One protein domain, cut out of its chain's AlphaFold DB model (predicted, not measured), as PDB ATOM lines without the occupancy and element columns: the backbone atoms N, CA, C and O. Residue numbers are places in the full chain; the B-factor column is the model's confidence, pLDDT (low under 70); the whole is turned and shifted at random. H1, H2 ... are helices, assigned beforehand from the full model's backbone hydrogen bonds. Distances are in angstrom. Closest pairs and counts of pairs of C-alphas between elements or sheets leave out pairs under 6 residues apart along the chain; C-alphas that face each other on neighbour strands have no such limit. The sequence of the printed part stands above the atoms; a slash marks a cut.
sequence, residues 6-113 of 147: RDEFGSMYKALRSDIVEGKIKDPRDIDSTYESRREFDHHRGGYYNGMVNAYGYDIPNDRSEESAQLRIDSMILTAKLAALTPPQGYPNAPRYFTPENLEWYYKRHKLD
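This is residues 6 to 113 of the 147 residues of an uncharacterized protein of Campylobacter jejuni (UniProt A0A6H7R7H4). What shape does the printed part make? It is a loose, open frame with few contacts: H1 and H2 make a helical hairpin, a long link leads away from it to H3, which lies off by itself and touches no other helix, and a second long link returns to H4, near H2. Residues 62 to 67 and residues 77 to 91, of which 77 to 85 belong to H3, stand free. What is it made of, and how large is it? The printed part has 108 residues with four named helices, H1, H2, H3 and H4 in that order, and no named strand; its class is all helix. It is loose, with a radius of gyration of the C-alphas of 18.1 A, and elongated, spanning 54 by 34 by 20 A.

How do the first two helices meet? H1, residues 11 to 21, and H2, residues 35 to 51, touch and form a helical hairpin, with the C-alphas of Met 12 and Tyr 48 closest at 5.9 A. They run opposite ways at a steep tilt of 36 degrees, only just past shallow. H2 touches H1 with residues 44 to 49 alone. Where do the later helices stand? H3, residues 66 to 85, is apart from H1 and from H2. H4, residues 100 to 108, is near H2, with 9 pairs of C-alphas within 10 A but none within 8 A, and is apart from H1 and H3. Are the helix backbones well formed? In H1, H2, H3 and H4 every O i to N i+4 pair is within hydrogen-bond range.

Where does the first helix begin? H1 begins at C-alpha 11, at (4.953, 3.724, -39.934), and runs 15.3 A to C-alpha 21. How long are the others? From first to last C-alpha, H2 measures 24.3 A and H3, the longest with 20 residues, 28.5 A. H3 begins at C-alpha 66, at (-15.075, 21.064, -30.483). Where does the last helix end? H4 measures 12.3 A and ends at C-alpha 108, at (1.735, -24.300, -47.266).

How far does it reach, and is it continuous? The two C-alphas farthest apart are those of Asp 32 and Glu 66, 54.2 A. The printed part has no cut from residue 6 to residue 113. Which links are long? H1 to H2, with 13 residues between them, and H2 to H3 and H3 to H4, with 14 each, are long links. Where is confidence low? The mean pLDDT of the printed part is 72.4, and 41 residues are under 70, among them residues 6 to 10, 51 to 62 and 82 to 98.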
ATOM      1  N   ARG A   6      -4.281  -1.252 -40.403       56.84
ATOM      2  CA  ARG A   6      -3.018  -1.635 -39.775       56.84
ATOM      3  C   ARG A   6      -1.917  -1.082 -40.651       56.84
ATOM      4  O   ARG A   6      -1.924  -1.364 -41.847       56.84
ATOM      5  N   ASP A   7      -1.021  -0.305 -40.053       59.34
ATOM      6  CA  ASP A   7       0.048   0.394 -40.770       59.34
ATOM      7  C   ASP A   7      -0.455   1.325 -41.895       59.34
ATOM      8  O   ASP A   7       0.120   1.396 -42.976       59.34
ATOM      9  N   GLU A   8      -1.552   2.049 -41.645       58.53
ATOM     10  CA  GLU A   8      -2.180   2.971 -42.611       58.53
ATOM     11  C   GLU A   8      -1.195   3.964 -43.242       58.53
ATOM     12  O   GLU A   8      -1.306   4.299 -44.418       58.53
ATOM     13  N   PHE A   9      -0.211   4.406 -42.461       61.25
ATOM     14  CA  PHE A   9       0.755   5.429 -42.850       61.25
ATOM     15  C   PHE A   9       2.149   4.866 -43.181       61.25
ATOM     16  O   PHE A   9       3.098   5.639 -43.348       61.25
ATOM     17  N   GLY A  10       2.314   3.536 -43.241       64.81
ATOM     18  CA  GLY A  10       3.620   2.897 -43.464       64.81
ATOM     19  C   GLY A  10       4.631   3.135 -42.330       64.81
ATOM     20  O   GLY A  10       5.846   3.065 -42.539       64.81
ATOM     21  N   SER A  11       4.151   3.480 -41.133       70.38
ATOM     22  CA  SER A  11       4.953   3.724 -39.934       70.38
ATOM     23  C   SER A  11       5.704   2.480 -39.457       70.38
ATOM     24  O   SER A  11       6.815   2.607 -38.945       70.38
ATOM     25  N   MET A  12       5.152   1.283 -39.670       76.75
ATOM     26  CA  MET A  12       5.773   0.013 -39.283       76.75
ATOM     27  C   MET A  12       7.067  -0.199 -40.057       76.75
ATOM     28  O   MET A  12       8.083  -0.571 -39.474       76.75
ATOM     29  N   TYR A  13       7.050   0.084 -41.363       72.94
ATOM     30  CA  TYR A  13       8.249  -0.016 -42.186       72.94
ATOM     31  C   TYR A  13       9.348   0.940 -41.712       72.94
ATOM     32  O   TYR A  13      10.509   0.547 -41.621       72.94
ATOM     33  N   LYS A  14       8.979   2.181 -41.373       80.06
ATOM     34  CA  LYS A  14       9.925   3.181 -40.861       80.06
ATOM     35  C   LYS A  14      10.546   2.739 -39.536       80.06
ATOM     36  O   LYS A  14      11.759   2.840 -39.394       80.06
ATOM     37  N   ALA A  15       9.740   2.209 -38.614       81.62
ATOM     38  CA  ALA A  15      10.217   1.712 -37.325       81.62
ATOM     39  C   ALA A  15      11.185   0.530 -37.492       81.62
ATOM     40  O   ALA A  15      12.311   0.594 -37.012       81.62
ATOM     41  N   LEU A  16      10.795  -0.489 -38.270       84.12
ATOM     42  CA  LEU A  16      11.658  -1.638 -38.569       84.12
ATOM     43  C   LEU A  16      12.961  -1.213 -39.252       84.12
ATOM     44  O   LEU A  16      14.024  -1.737 -38.939       84.12
ATOM     45  N   ARG A  17      12.900  -0.250 -40.181       83.25
ATOM     46  CA  ARG A  17      14.100   0.265 -40.842       83.25
ATOM     47  C   ARG A  17      15.005   1.030 -39.876       83.25
ATOM     48  O   ARG A  17      16.216   0.891 -40.002       83.25
ATOM     49  N   SER A  18      14.442   1.807 -38.949       86.94
ATOM     50  CA  SER A  18      15.215   2.505 -37.910       86.94
ATOM     51  C   SER A  18      15.959   1.506 -37.036       86.94
ATOM     52  O   SER A  18      17.172   1.609 -36.903       86.94
ATOM     53  N   ASP A  19      15.266   0.478 -36.543       89.25
ATOM     54  CA  ASP A  19      15.874  -0.550 -35.697       89.25
ATOM     55  C   ASP A  19      16.998  -1.315 -36.410       89.25
ATOM     56  O   ASP A  19      18.010  -1.630 -35.785       89.25
ATOM     57  N   ILE A  20      16.863  -1.576 -37.717       86.56
ATOM     58  CA  ILE A  20      17.936  -2.175 -38.530       86.56
ATOM     59  C   ILE A  20      19.141  -1.235 -38.627       86.56
ATOM     60  O   ILE A  20      20.276  -1.658 -38.428       86.56
ATOM     61  N   VAL A  21      18.911   0.045 -38.937       88.69
ATOM     62  CA  VAL A  21      19.988   1.042 -39.087       88.69
ATOM     63  C   VAL A  21      20.709   1.288 -37.759       88.69
ATOM     64  O   VAL A  21      21.922   1.478 -37.746       88.69
ATOM     65  N   GLU A  22      19.980   1.246 -36.649       92.00
ATOM     66  CA  GLU A  22      20.519   1.353 -35.291       92.00
ATOM     67  C   GLU A  22      21.189   0.055 -34.805       92.00
ATOM     68  O   GLU A  22      21.791   0.046 -33.732       92.00
ATOM     69  N   GLY A  23      21.099  -1.039 -35.570       90.56
ATOM     70  CA  GLY A  23      21.694  -2.335 -35.231       90.56
ATOM     71  C   GLY A  23      20.963  -3.101 -34.125       90.56
ATOM     72  O   GLY A  23      21.522  -4.048 -33.575       90.56
ATOM     73  N   LYS A  24      19.728  -2.710 -33.787       91.56
ATOM     74  CA  LYS A  24      18.892  -3.389 -32.782       91.56
ATOM     75  C   LYS A  24      18.366  -4.732 -33.277       91.56
ATOM     76  O   LYS A  24      18.245  -5.657 -32.488       91.56
ATOM     77  N   ILE A  25      18.038  -4.816 -34.566       91.38
ATOM     78  CA  ILE A  25      17.592  -6.048 -35.225       91.38
ATOM     79  C   ILE A  25      18.338  -6.222 -36.545       91.38
ATOM     80  O   ILE A  25      18.717  -5.246 -37.189       91.38
ATOM     81  N   LYS A  26      18.523  -7.469 -36.976       86.00
ATOM     82  CA  LYS A  26      19.173  -7.772 -38.256       86.00
ATOM     83  C   LYS A  26      18.191  -7.677 -39.423       86.00
ATOM     84  O   LYS A  26      17.022  -8.041 -39.272       86.00
ATOM     85  N   ASP A  27      18.654  -7.246 -40.600       84.19
ATOM     86  CA  ASP A  27      17.821  -7.315 -41.800       84.19
ATOM     87  C   ASP A  27      17.676  -8.787 -42.223       84.19
ATOM     88  O   ASP A  27      18.672  -9.474 -42.476       84.19
ATOM     89  N   PRO A  28      16.447  -9.321 -42.333       81.31
ATOM     90  CA  PRO A  28      16.230 -10.726 -42.672       81.31
ATOM     91  C   PRO A  28      16.748 -11.109 -44.069       81.31
ATOM     92  O   PRO A  28      16.831 -12.304 -44.370       81.31
ATOM     93  N   ARG A  29      17.063 -10.115 -44.913       72.81
ATOM     94  CA  ARG A  29      17.582 -10.271 -46.280       72.81
ATOM     95  C   ARG A  29      19.105 -10.331 -46.348       72.81
ATOM     96  O   ARG A  29      19.623 -10.666 -47.411       72.81
ATOM     97  N   ASP A  30      19.802 -10.009 -45.262       79.69
ATOM     98  CA  ASP A  30      21.259 -10.088 -45.233       79.69
ATOM     99  C   ASP A  30      21.722 -11.534 -45.456       79.69
ATOM    100  O   ASP A  30      21.084 -12.494 -45.011       79.69
ATOM    101  N   ILE A  31      22.845 -11.703 -46.160       76.38
ATOM    102  CA  ILE A  31      23.364 -13.030 -46.534       76.38
ATOM    103  C   ILE A  31      23.718 -13.889 -45.315       76.38
ATOM    104  O   ILE A  31      23.617 -15.113 -45.347       76.38
ATOM    105  N   ASP A  32      24.100 -13.236 -44.226       83.50
ATOM    106  CA  ASP A  32      24.491 -13.831 -42.958       83.50
ATOM    107  C   ASP A  32      23.341 -13.819 -41.929       83.50
ATOM    108  O   ASP A  32      23.564 -14.041 -40.734       83.50
ATOM    109  N   SER A  33      22.101 -13.552 -42.358       82.69
ATOM    110  CA  SER A  33      20.918 -13.737 -41.516       82.69
ATOM    111  C   SER A  33      20.619 -15.219 -41.305       82.69
ATOM    112  O   SER A  33      20.491 -15.998 -42.251       82.69
ATOM    113  N   THR A  34      20.471 -15.602 -40.040       89.12
ATOM    114  CA  THR A  34      20.187 -16.970 -39.605       89.12
ATOM    115  C   THR A  34      18.696 -17.144 -39.323       89.12
ATOM    116  O   THR A  34      17.924 -16.184 -39.315       89.12
ATOM    117  N   TYR A  35      18.267 -18.382 -39.074       86.69
ATOM    118  CA  TYR A  35      16.897 -18.656 -38.637       86.69
ATOM    119  C   TYR A  35      16.518 -17.843 -37.387       86.69
ATOM    120  O   TYR A  35      15.442 -17.250 -37.342       86.69
ATOM    121  N   GLU A  36      17.420 -17.761 -36.405       90.19
ATOM    122  CA  GLU A  36      17.156 -17.045 -35.153       90.19
ATOM    123  C   GLU A  36      17.033 -15.533 -35.369       90.19
ATOM    124  O   GLU A  36      16.071 -14.931 -34.894       90.19
ATOM    125  N   SER A  37      17.917 -14.920 -36.167       87.75
ATOM    126  CA  SER A  37      17.833 -13.475 -36.437       87.75
ATOM    127  C   SER A  37      16.580 -13.104 -37.242       87.75
ATOM    128  O   SER A  37      15.979 -12.052 -37.033       87.75
ATOM    129  N   ARG A  38      16.127 -13.988 -38.140       87.25
ATOM    130  CA  ARG A  38      14.863 -13.816 -38.878       87.25
ATOM    131  C   ARG A  38      13.642 -13.972 -37.978       87.25
ATOM    132  O   ARG A  38      12.674 -13.226 -38.124       87.25
ATOM    133  N   ARG A  39      13.684 -14.912 -37.032       89.00
ATOM    134  CA  ARG A  39      12.635 -15.090 -36.020       89.00
ATOM    135  C   ARG A  39      12.517 -13.882 -35.100       89.00
ATOM    136  O   ARG A  39      11.399 -13.461 -34.810       89.00
ATOM    137  N   GLU A  40      13.642 -13.316 -34.679       89.81
ATOM    138  CA  GLU A  40      13.690 -12.076 -33.904       89.81
ATOM    139  C   GLU A  40      13.094 -10.905 -34.695       89.81
ATOM    140  O   GLU A  40      12.185 -10.229 -34.210       89.81
ATOM    141  N   PHE A  41      13.499 -10.737 -35.959       89.44
ATOM    142  CA  PHE A  41      12.898  -9.744 -36.850       89.44
ATOM    143  C   PHE A  41      11.369  -9.899 -36.947       89.44
ATOM    144  O   PHE A  41      10.625  -8.923 -36.832       89.44
ATOM    145  N   ASP A  42      10.873 -11.127 -37.120       85.69
ATOM    146  CA  ASP A  42       9.437 -11.396 -37.188       85.69
ATOM    147  C   ASP A  42       8.701 -11.109 -35.877       85.69
ATOM    148  O   ASP A  42       7.546 -10.669 -35.907       85.69
ATOM    149  N   HIS A  43       9.358 -11.323 -34.737       87.75
ATOM    150  CA  HIS A  43       8.821 -10.965 -33.431       87.75
ATOM    151  C   HIS A  43       8.650  -9.444 -33.302       87.75
ATOM    152  O   HIS A  43       7.548  -8.979 -32.997       87.75
ATOM    153  N   HIS A  44       9.687  -8.668 -33.641       86.00
ATOM    154  CA  HIS A  44       9.628  -7.200 -33.668       86.00
ATOM    155  C   HIS A  44       8.550  -6.693 -34.631       86.00
ATOM    156  O   HIS A  44       7.715  -5.861 -34.269       86.00
ATOM    157  N   ARG A  45       8.494  -7.259 -35.841       83.44
ATOM    158  CA  ARG A  45       7.456  -6.962 -36.837       83.44
ATOM    159  C   ARG A  45       6.052  -7.215 -36.288       83.44
ATOM    160  O   ARG A  45       5.164  -6.393 -36.498       83.44
ATOM    161  N   GLY A  46       5.844  -8.330 -35.588       81.38
ATOM    162  CA  GLY A  46       4.581  -8.642 -34.917       81.38
ATOM    163  C   GLY A  46       4.226  -7.626 -33.827       81.38
ATOM    164  O   GLY A  46       3.076  -7.193 -33.750       81.38
ATOM    165  N   GLY A  47       5.216  -7.198 -33.039       82.44
ATOM    166  CA  GLY A  47       5.074  -6.142 -32.035       82.44
ATOM    167  C   GLY A  47       4.588  -4.825 -32.640       82.44
ATOM    168  O   GLY A  47       3.556  -4.302 -32.223       82.44
ATOM    169  N   TYR A  48       5.252  -4.338 -33.691       78.19
ATOM    170  CA  TYR A  48       4.834  -3.117 -34.388       78.19
ATOM    171  C   TYR A  48       3.470  -3.253 -35.061       78.19
ATOM    172  O   TYR A  48       2.646  -2.347 -34.971       78.19
ATOM    173  N   TYR A  49       3.196  -4.398 -35.683       72.81
ATOM    174  CA  TYR A  49       1.905  -4.668 -36.312       72.81
ATOM    175  C   TYR A  49       0.735  -4.602 -35.319       72.81
ATOM    176  O   TYR A  49      -0.346  -4.128 -35.669       72.81
ATOM    177  N   ASN A  50       0.954  -5.053 -34.080       71.38
ATOM    178  CA  ASN A  50      -0.038  -4.983 -33.008       71.38
ATOM    179  C   ASN A  50      -0.093  -3.597 -32.343       71.38
ATOM    180  O   ASN A  50      -1.175  -3.159 -31.961       71.38
ATOM    181  N   GLY A  51       1.042  -2.902 -32.220       68.50
ATOM    182  CA  GLY A  51       1.126  -1.565 -31.621       68.50
ATOM    183  C   GLY A  51       0.622  -0.434 -32.525       68.50
ATOM    184  O   GLY A  51       0.194   0.599 -32.029       68.50
ATOM    185  N   MET A  52       0.626  -0.631 -33.846       67.81
ATOM    186  CA  MET A  52       0.183   0.356 -34.845       67.81
ATOM    187  C   MET A  52      -1.245   0.099 -35.342       67.81
ATOM    188  O   MET A  52      -1.583   0.340 -36.505       67.81
ATOM    189  N   VAL A  53      -2.088  -0.437 -34.460       63.22
ATOM    190  CA  VAL A  53      -3.514  -0.624 -34.720       63.22
ATOM    191  C   VAL A  53      -4.220   0.720 -34.565       63.22
ATOM    192  O   VAL A  53      -4.448   1.192 -33.454       63.22
ATOM    193  N   ASN A  54      -4.624   1.314 -35.688       59.31
ATOM    194  CA  ASN A  54      -5.536   2.450 -35.686       59.31
ATOM    195  C   ASN A  54      -6.965   1.909 -35.604       59.31
ATOM    196  O   ASN A  54      -7.550   1.476 -36.601       59.31
ATOM    197  N   ALA A  55      -7.547   1.900 -34.405       55.34
ATOM    198  CA  ALA A  55      -8.968   1.613 -34.283       55.34
ATOM    199  C   ALA A  55      -9.757   2.909 -34.511       55.34
ATOM    200  O   ALA A  55      -9.830   3.776 -33.645       55.34
ATOM    201  N   TYR A  56     -10.405   3.028 -35.669       53.84
ATOM    202  CA  TYR A  56     -11.370   4.100 -35.958       53.84
ATOM    203  C   TYR A  56     -12.664   4.014 -35.124       53.84
ATOM    204  O   TYR A  56     -13.627   4.710 -35.424       53.84
ATOM    205  N   GLY A  57     -12.710   3.123 -34.128       53.38
ATOM    206  CA  GLY A  57     -13.836   2.928 -33.217       53.38
ATOM    207  C   GLY A  57     -13.570   3.395 -31.785       53.38
ATOM    208  O   GLY A  57     -14.388   3.098 -30.925       53.38
ATOM    209  N   TYR A  58     -12.440   4.058 -31.504       56.09
ATOM    210  CA  TYR A  58     -12.267   4.745 -30.220       56.09
ATOM    211  C   TYR A  58     -13.074   6.042 -30.221       56.09
ATOM    212  O   TYR A  58     -13.011   6.804 -31.190       56.09
ATOM    213  N   ASP A  59     -13.806   6.278 -29.132       59.38
ATOM    214  CA  ASP A  59     -14.515   7.532 -28.894       59.38
ATOM    215  C   ASP A  59     -13.557   8.719 -29.030       59.38
ATOM    216  O   ASP A  59     -12.383   8.645 -28.651       59.38
ATOM    217  N   ILE A  60     -14.052   9.825 -29.592       64.44
ATOM    218  CA  ILE A  60     -13.298  11.076 -29.609       64.44
ATOM    219  C   ILE A  60     -13.133  11.501 -28.143       64.44
ATOM    220  O   ILE A  60     -14.143  11.668 -27.461       64.44
ATOM    221  N   PRO A  61     -11.893  11.642 -27.639       65.00
ATOM    222  CA  PRO A  61     -11.658  11.996 -26.247       65.00
ATOM    223  C   PRO A  61     -12.403  13.278 -25.863       65.00
ATOM    224  O   PRO A  61     -12.348  14.269 -26.589       65.00
ATOM    225  N   ASN A  62     -13.111  13.246 -24.733       67.06
ATOM    226  CA  ASN A  62     -13.992  14.337 -24.300       67.06
ATOM    227  C   ASN A  62     -13.223  15.583 -23.805       67.06
ATOM    228  O   ASN A  62     -13.826  16.600 -23.482       67.06
ATOM    229  N   ASP A  63     -11.895  15.491 -23.707       77.88
ATOM    230  CA  ASP A  63     -10.962  16.570 -23.364       77.88
ATOM    231  C   ASP A  63     -10.525  17.402 -24.585       77.88
ATOM    232  O   ASP A  63      -9.798  18.388 -24.448       77.88
ATOM    233  N   ARG A  64     -10.965  17.024 -25.788       73.12
ATOM    234  CA  ARG A  64     -10.694  17.749 -27.032       73.12
ATOM    235  C   ARG A  64     -11.611  18.958 -27.202       73.12
ATOM    236  O   ARG A  64     -12.786  18.916 -26.854       73.12
ATOM    237  N   SER A  65     -11.092  20.021 -27.820       82.31
ATOM    238  CA  SER A  65     -11.928  21.143 -28.265       82.31
ATOM    239  C   SER A  65     -12.889  20.702 -29.372       82.31
ATOM    240  O   SER A  65     -12.548  19.820 -30.167       82.31
ATOM    241  N   GLU A  66     -14.051  21.351 -29.467       82.12
ATOM    242  CA  GLU A  66     -15.075  21.064 -30.483       82.12
ATOM    243  C   GLU A  66     -14.509  21.129 -31.912       82.12
ATOM    244  O   GLU A  66     -14.715  20.209 -32.700       82.12
ATOM    245  N   GLU A  67     -13.682  22.136 -32.218       84.12
ATOM    246  CA  GLU A  67     -12.994  22.243 -33.513       84.12
ATOM    247  C   GLU A  67     -12.080  21.041 -33.795       84.12
ATOM    248  O   GLU A  67     -12.073  20.499 -34.901       84.12
ATOM    249  N   SER A  68     -11.320  20.576 -32.798       81.31
ATOM    250  CA  SER A  68     -10.417  19.431 -32.972       81.31
ATOM    251  C   SER A  68     -11.169  18.099 -33.092       81.31
ATOM    252  O   SER A  68     -10.706  17.183 -33.783       81.31
ATOM    253  N   ALA A  69     -12.335  17.990 -32.450       79.38
ATOM    254  CA  ALA A  69     -13.244  16.863 -32.594       79.38
ATOM    255  C   ALA A  69     -13.864  16.845 -33.999       79.38
ATOM    256  O   ALA A  69     -13.812  15.814 -34.673       79.38
ATOM    257  N   GLN A  70     -14.345  17.993 -34.482       82.94
ATOM    258  CA  GLN A  70     -14.913  18.133 -35.821       82.94
ATOM    259  C   GLN A  70     -13.877  17.828 -36.911       82.94
ATOM    260  O   GLN A  70     -14.133  17.003 -37.786       82.94
ATOM    261  N   LEU A  71     -12.660  18.374 -36.803       83.94
ATOM    262  CA  LEU A  71     -11.554  18.065 -37.722       83.94
ATOM    263  C   LEU A  71     -11.226  16.567 -37.761       83.94
ATOM    264  O   LEU A  71     -10.903  16.017 -38.819       83.94
ATOM    265  N   ARG A  72     -11.313  15.877 -36.616       79.44
ATOM    266  CA  ARG A  72     -11.099  14.428 -36.550       79.44
ATOM    267  C   ARG A  72     -12.201  13.665 -37.288       79.44
ATOM    268  O   ARG A  72     -11.867  12.733 -38.022       79.44
ATOM    269  N   ILE A  73     -13.465  14.064 -37.126       81.00
ATOM    270  CA  ILE A  73     -14.618  13.491 -37.841       81.00
ATOM    271  C   ILE A  73     -14.470  13.706 -39.348       81.00
ATOM    272  O   ILE A  73     -14.562  12.746 -40.117       81.00
ATOM    273  N   ASP A  74     -14.169  14.931 -39.773       83.31
ATOM    274  CA  ASP A  74     -14.015  15.282 -41.185       83.31
ATOM    275  C   ASP A  74     -12.870  14.497 -41.834       83.31
ATOM    276  O   ASP A  74     -13.027  13.942 -42.925       83.31
ATOM    277  N   SER A  75     -11.743  14.353 -41.127       80.06
ATOM    278  CA  SER A  75     -10.624  13.503 -41.544       80.06
ATOM    279  C   SER A  75     -11.040  12.035 -41.694       80.06
ATOM    280  O   SER A  75     -10.696  11.407 -42.694       80.06
ATOM    281  N   MET A  76     -11.816  11.484 -40.753       75.75
ATOM    282  CA  MET A  76     -12.309  10.104 -40.838       75.75
ATOM    283  C   MET A  76     -13.246   9.897 -42.033       75.75
ATOM    284  O   MET A  76     -13.100   8.915 -42.762       75.75
ATOM    285  N   ILE A  77     -14.180  10.826 -42.265       80.94
ATOM    286  CA  ILE A  77     -15.102  10.785 -43.409       80.94
ATOM    287  C   ILE A  77     -14.324  10.882 -44.725       80.94
ATOM    288  O   ILE A  77     -14.611  10.131 -45.660       80.94
ATOM    289  N   LEU A  78     -13.336  11.775 -44.806       79.94
ATOM    290  CA  LEU A  78     -12.480  11.922 -45.980       79.94
ATOM    291  C   LEU A  78     -11.716  10.626 -46.274       79.94
ATOM    292  O   LEU A  78     -11.785  10.132 -47.399       79.94
ATOM    293  N   THR A  79     -11.052  10.040 -45.273       69.12
ATOM    294  CA  THR A  79     -10.338   8.763 -45.421       69.12
ATOM    295  C   THR A  79     -11.279   7.641 -45.859       69.12
ATOM    296  O   THR A  79     -10.936   6.878 -46.759       69.12
ATOM    297  N   ALA A  80     -12.490   7.559 -45.298       66.69
ATOM    298  CA  ALA A  80     -13.479   6.555 -45.687       66.69
ATOM    299  C   ALA A  80     -13.952   6.728 -47.142       66.69
ATOM    300  O   ALA A  80     -14.040   5.747 -47.883       66.69
ATOM    301  N   LYS A  81     -14.214   7.968 -47.578       73.12
ATOM    302  CA  LYS A  81     -14.576   8.275 -48.971       73.12
ATOM    303  C   LYS A  81     -13.431   7.954 -49.930       73.12
ATOM    304  O   LYS A  81     -13.672   7.346 -50.968       73.12
ATOM    305  N   LEU A  82     -12.195   8.300 -49.568       67.69
ATOM    306  CA  LEU A  82     -11.005   7.938 -50.336       67.69
ATOM    307  C   LEU A  82     -10.861   6.418 -50.439       67.69
ATOM    308  O   LEU A  82     -10.717   5.908 -51.542       67.69
ATOM    309  N   ALA A  83     -10.972   5.677 -49.338       62.00
ATOM    310  CA  ALA A  83     -10.871   4.218 -49.339       62.00
ATOM    311  C   ALA A  83     -11.996   3.525 -50.132       62.00
ATOM    312  O   ALA A  83     -11.766   2.464 -50.696       62.00
ATOM    313  N   ALA A  84     -13.196   4.111 -50.193       67.00
ATOM    314  CA  ALA A  84     -14.301   3.594 -51.005       67.00
ATOM    315  C   ALA A  84     -14.108   3.854 -52.510       67.00
ATOM    316  O   ALA A  84     -14.525   3.040 -53.333       67.00
ATOM    317  N   LEU A  85     -13.489   4.986 -52.866       68.25
ATOM    318  CA  LEU A  85     -13.190   5.363 -54.253       68.25
ATOM    319  C   LEU A  85     -11.906   4.727 -54.781       68.25
ATOM    320  O   LEU A  85     -11.765   4.523 -55.985       68.25
ATOM    321  N   THR A  86     -10.967   4.423 -53.893       51.84
ATOM    322  CA  THR A  86      -9.744   3.711 -54.240       51.84
ATOM    323  C   THR A  86     -10.088   2.223 -54.235       51.84
ATOM    324  O   THR A  86     -10.391   1.694 -53.166       51.84
ATOM    325  N   PRO A  87     -10.046   1.507 -55.379       50.81
ATOM    326  CA  PRO A  87     -10.128   0.049 -55.354       50.81
ATOM    327  C   PRO A  87      -9.118  -0.457 -54.322       50.81
ATOM    328  O   PRO A  87      -8.045   0.151 -54.246       50.81
ATOM    329  N   PRO A  88      -9.415  -1.501 -53.521       53.34
ATOM    330  CA  PRO A  88      -8.451  -2.028 -52.566       53.34
ATOM    331  C   PRO A  88      -7.135  -2.217 -53.310       53.34
ATOM    332  O   PRO A  88      -7.050  -3.053 -54.210       53.34
ATOM    333  N   GLN A  89      -6.157  -1.361 -52.994       44.53
ATOM    334  CA  GLN A  89      -4.862  -1.315 -53.659       44.53
ATOM    335  C   GLN A  89      -4.078  -2.535 -53.190       44.53
ATOM    336  O   GLN A  89      -3.148  -2.469 -52.393       44.53
ATOM    337  N   GLY A  90      -4.503  -3.697 -53.667       37.22
ATOM    338  CA  GLY A  90      -3.702  -4.890 -53.721       37.22
ATOM    339  C   GLY A  90      -2.722  -4.716 -54.861       37.22
ATOM    340  O   GLY A  90      -2.814  -5.436 -55.846       37.22
ATOM    341  N   TYR A  91      -1.766  -3.792 -54.730       29.95
ATOM    342  CA  TYR A  91      -0.466  -4.091 -55.306       29.95
ATOM    343  C   TYR A  91      -0.003  -5.362 -54.586       29.95
ATOM    344  O   TYR A  91       0.274  -5.303 -53.384       29.95
ATOM    345  N   PRO A  92       0.121  -6.510 -55.273       40.62
ATOM    346  CA  PRO A  92       0.647  -7.735 -54.668       40.62
ATOM    347  C   PRO A  92       2.115  -7.577 -54.226       40.62
ATOM    348  O   PRO A  92       2.694  -8.488 -53.644       40.62
ATOM    349  N   ASN A  93       2.711  -6.412 -54.513       37.53
ATOM    350  CA  ASN A  93       4.137  -6.148 -54.523       37.53
ATOM    351  C   ASN A  93       4.582  -5.037 -53.564       37.53
ATOM    352  O   ASN A  93       5.750  -4.670 -53.634       37.53
ATOM    353  N   ALA A  94       3.737  -4.489 -52.675       36.22
ATOM    354  CA  ALA A  94       4.325  -3.829 -51.504       36.22
ATOM    355  C   ALA A  94       5.126  -4.933 -50.802       36.22
ATOM    356  O   ALA A  94       4.498  -5.929 -50.425       36.22
ATOM    357  N   PRO A  95       6.469  -4.854 -50.721       42.44
ATOM    358  CA  PRO A  95       7.258  -5.950 -50.202       42.44
ATOM    359  C   PRO A  95       6.894  -6.090 -48.732       42.44
ATOM    360  O   PRO A  95       7.428  -5.415 -47.858       42.44
ATOM    361  N   ARG A  96       5.925  -6.961 -48.446       48.22
ATOM    362  CA  ARG A  96       5.791  -7.544 -47.129       48.22
ATOM    363  C   ARG A  96       7.107  -8.274 -46.956       48.22
ATOM    364  O   ARG A  96       7.380  -9.215 -47.696       48.22
ATOM    365  N   TYR A  97       7.943  -7.748 -46.068       53.50
ATOM    366  CA  TYR A  97       9.205  -8.344 -45.656       53.50
ATOM    367  C   TYR A  97       8.890  -9.697 -45.030       53.50
ATOM    368  O   TYR A  97       8.721  -9.820 -43.820       53.50
ATOM    369  N   PHE A  98       8.668 -10.695 -45.877       64.19
ATOM    370  CA  PHE A  98       8.465 -12.052 -45.446       64.19
ATOM    371  C   PHE A  98       9.835 -12.697 -45.373       64.19
ATOM    372  O   PHE A  98      10.565 -12.770 -46.361       64.19
ATOM    373  N   THR A  99      10.159 -13.169 -44.183       71.50
ATOM    374  CA  THR A  99      11.231 -14.129 -43.977       71.50
ATOM    375  C   THR A  99      10.941 -15.398 -44.795       71.50
ATOM    376  O   THR A  99       9.763 -15.722 -45.021       71.50
ATOM    377  N   PRO A 100      11.968 -16.129 -45.266       75.19
ATOM    378  CA  PRO A 100      11.795 -17.417 -45.943       75.19
ATOM    379  C   PRO A 100      10.842 -18.369 -45.205       75.19
ATOM    380  O   PRO A 100      10.017 -19.042 -45.822       75.19
ATOM    381  N   GLU A 101      10.890 -18.365 -43.876       80.12
ATOM    382  CA  GLU A 101      10.074 -19.188 -42.988       80.12
ATOM    383  C   GLU A 101       8.592 -18.787 -43.027       80.12
ATOM    384  O   GLU A 101       7.708 -19.646 -43.110       80.12
ATOM    385  N   ASN A 102       8.298 -17.484 -43.029       76.06
ATOM    386  CA  ASN A 102       6.929 -17.008 -43.193       76.06
ATOM    387  C   ASN A 102       6.407 -17.267 -44.606       76.06
ATOM    388  O   ASN A 102       5.260 -17.691 -44.751       76.06
ATOM    389  N   LEU A 103       7.229 -17.064 -45.641       73.50
ATOM    390  CA  LEU A 103       6.854 -17.397 -47.021       73.50
ATOM    391  C   LEU A 103       6.446 -18.865 -47.146       73.50
ATOM    392  O   LEU A 103       5.381 -19.160 -47.688       73.50
ATOM    393  N   GLU A 104       7.241 -19.766 -46.572       73.38
ATOM    394  CA  GLU A 104       6.953 -21.198 -46.508       73.38
ATOM    395  C   GLU A 104       5.615 -21.483 -45.804       73.38
ATOM    396  O   GLU A 104       4.792 -22.264 -46.290       73.38
ATOM    397  N   TRP A 105       5.358 -20.815 -44.676       78.06
ATOM    398  CA  TRP A 105       4.116 -20.950 -43.914       78.06
ATOM    399  C   TRP A 105       2.880 -20.497 -44.704       78.06
ATOM    400  O   TRP A 105       1.843 -21.171 -44.659       78.06
ATOM    401  N   TYR A 106       2.972 -19.376 -45.429       73.06
ATOM    402  CA  TYR A 106       1.879 -18.852 -46.259       73.06
ATOM    403  C   TYR A 106       1.645 -19.714 -47.502       73.06
ATOM    404  O   TYR A 106       0.485 -19.962 -47.853       73.06
ATOM    405  N   TYR A 107       2.720 -20.201 -48.128       67.69
ATOM    406  CA  TYR A 107       2.657 -21.112 -49.268       67.69
ATOM    407  C   TYR A 107       1.952 -22.424 -48.894       67.69
ATOM    408  O   TYR A 107       0.954 -22.783 -49.516       67.69
ATOM    409  N   LYS A 108       2.368 -23.072 -47.794       75.44
ATOM    410  CA  LYS A 108       1.735 -24.300 -47.266       75.44
ATOM    411  C   LYS A 108       0.253 -24.141 -46.918       75.44
ATOM    412  O   LYS A 108      -0.472 -25.126 -46.853       75.44
ATOM    413  N   ARG A 109      -0.207 -22.912 -46.672       77.00
ATOM    414  CA  ARG A 109      -1.611 -22.593 -46.363       77.00
ATOM    415  C   ARG A 109      -2.422 -22.139 -47.574       77.00
ATOM    416  O   ARG A 109      -3.545 -21.672 -47.382       77.00
ATOM    417  N   HIS A 110      -1.861 -22.222 -48.782       69.06
ATOM    418  CA  HIS A 110      -2.493 -21.773 -50.026       69.06
ATOM    419  C   HIS A 110      -2.998 -20.317 -49.947       69.06
ATOM    420  O   HIS A 110      -4.034 -19.966 -50.507       69.06
ATOM    421  N   LYS A 111      -2.291 -19.464 -49.187       67.56
ATOM    422  CA  LYS A 111      -2.605 -18.029 -49.053       67.56
ATOM    423  C   LYS A 111      -1.974 -17.184 -50.154       67.56
ATOM    424  O   LYS A 111      -2.411 -16.059 -50.372       67.56
ATOM    425  N   LEU A 112      -0.938 -17.715 -50.797       65.25
ATOM    426  CA  LEU A 112      -0.302 -17.148 -51.977       65.25
ATOM    427  C   LEU A 112      -0.832 -17.884 -53.206       65.25
ATOM    428  O   LEU A 112      -1.128 -19.078 -53.126       65.25
ATOM    429  N   ASP A 113      -0.951 -17.177 -54.327       64.50
ATOM    430  CA  ASP A 113      -1.231 -17.825 -55.605       64.50
ATOM    431  C   ASP A 113      -0.110 -18.835 -55.883       64.50
ATOM    432  O   ASP A 113       1.068 -18.477 -55.891       64.50
TER     433      ASP A 113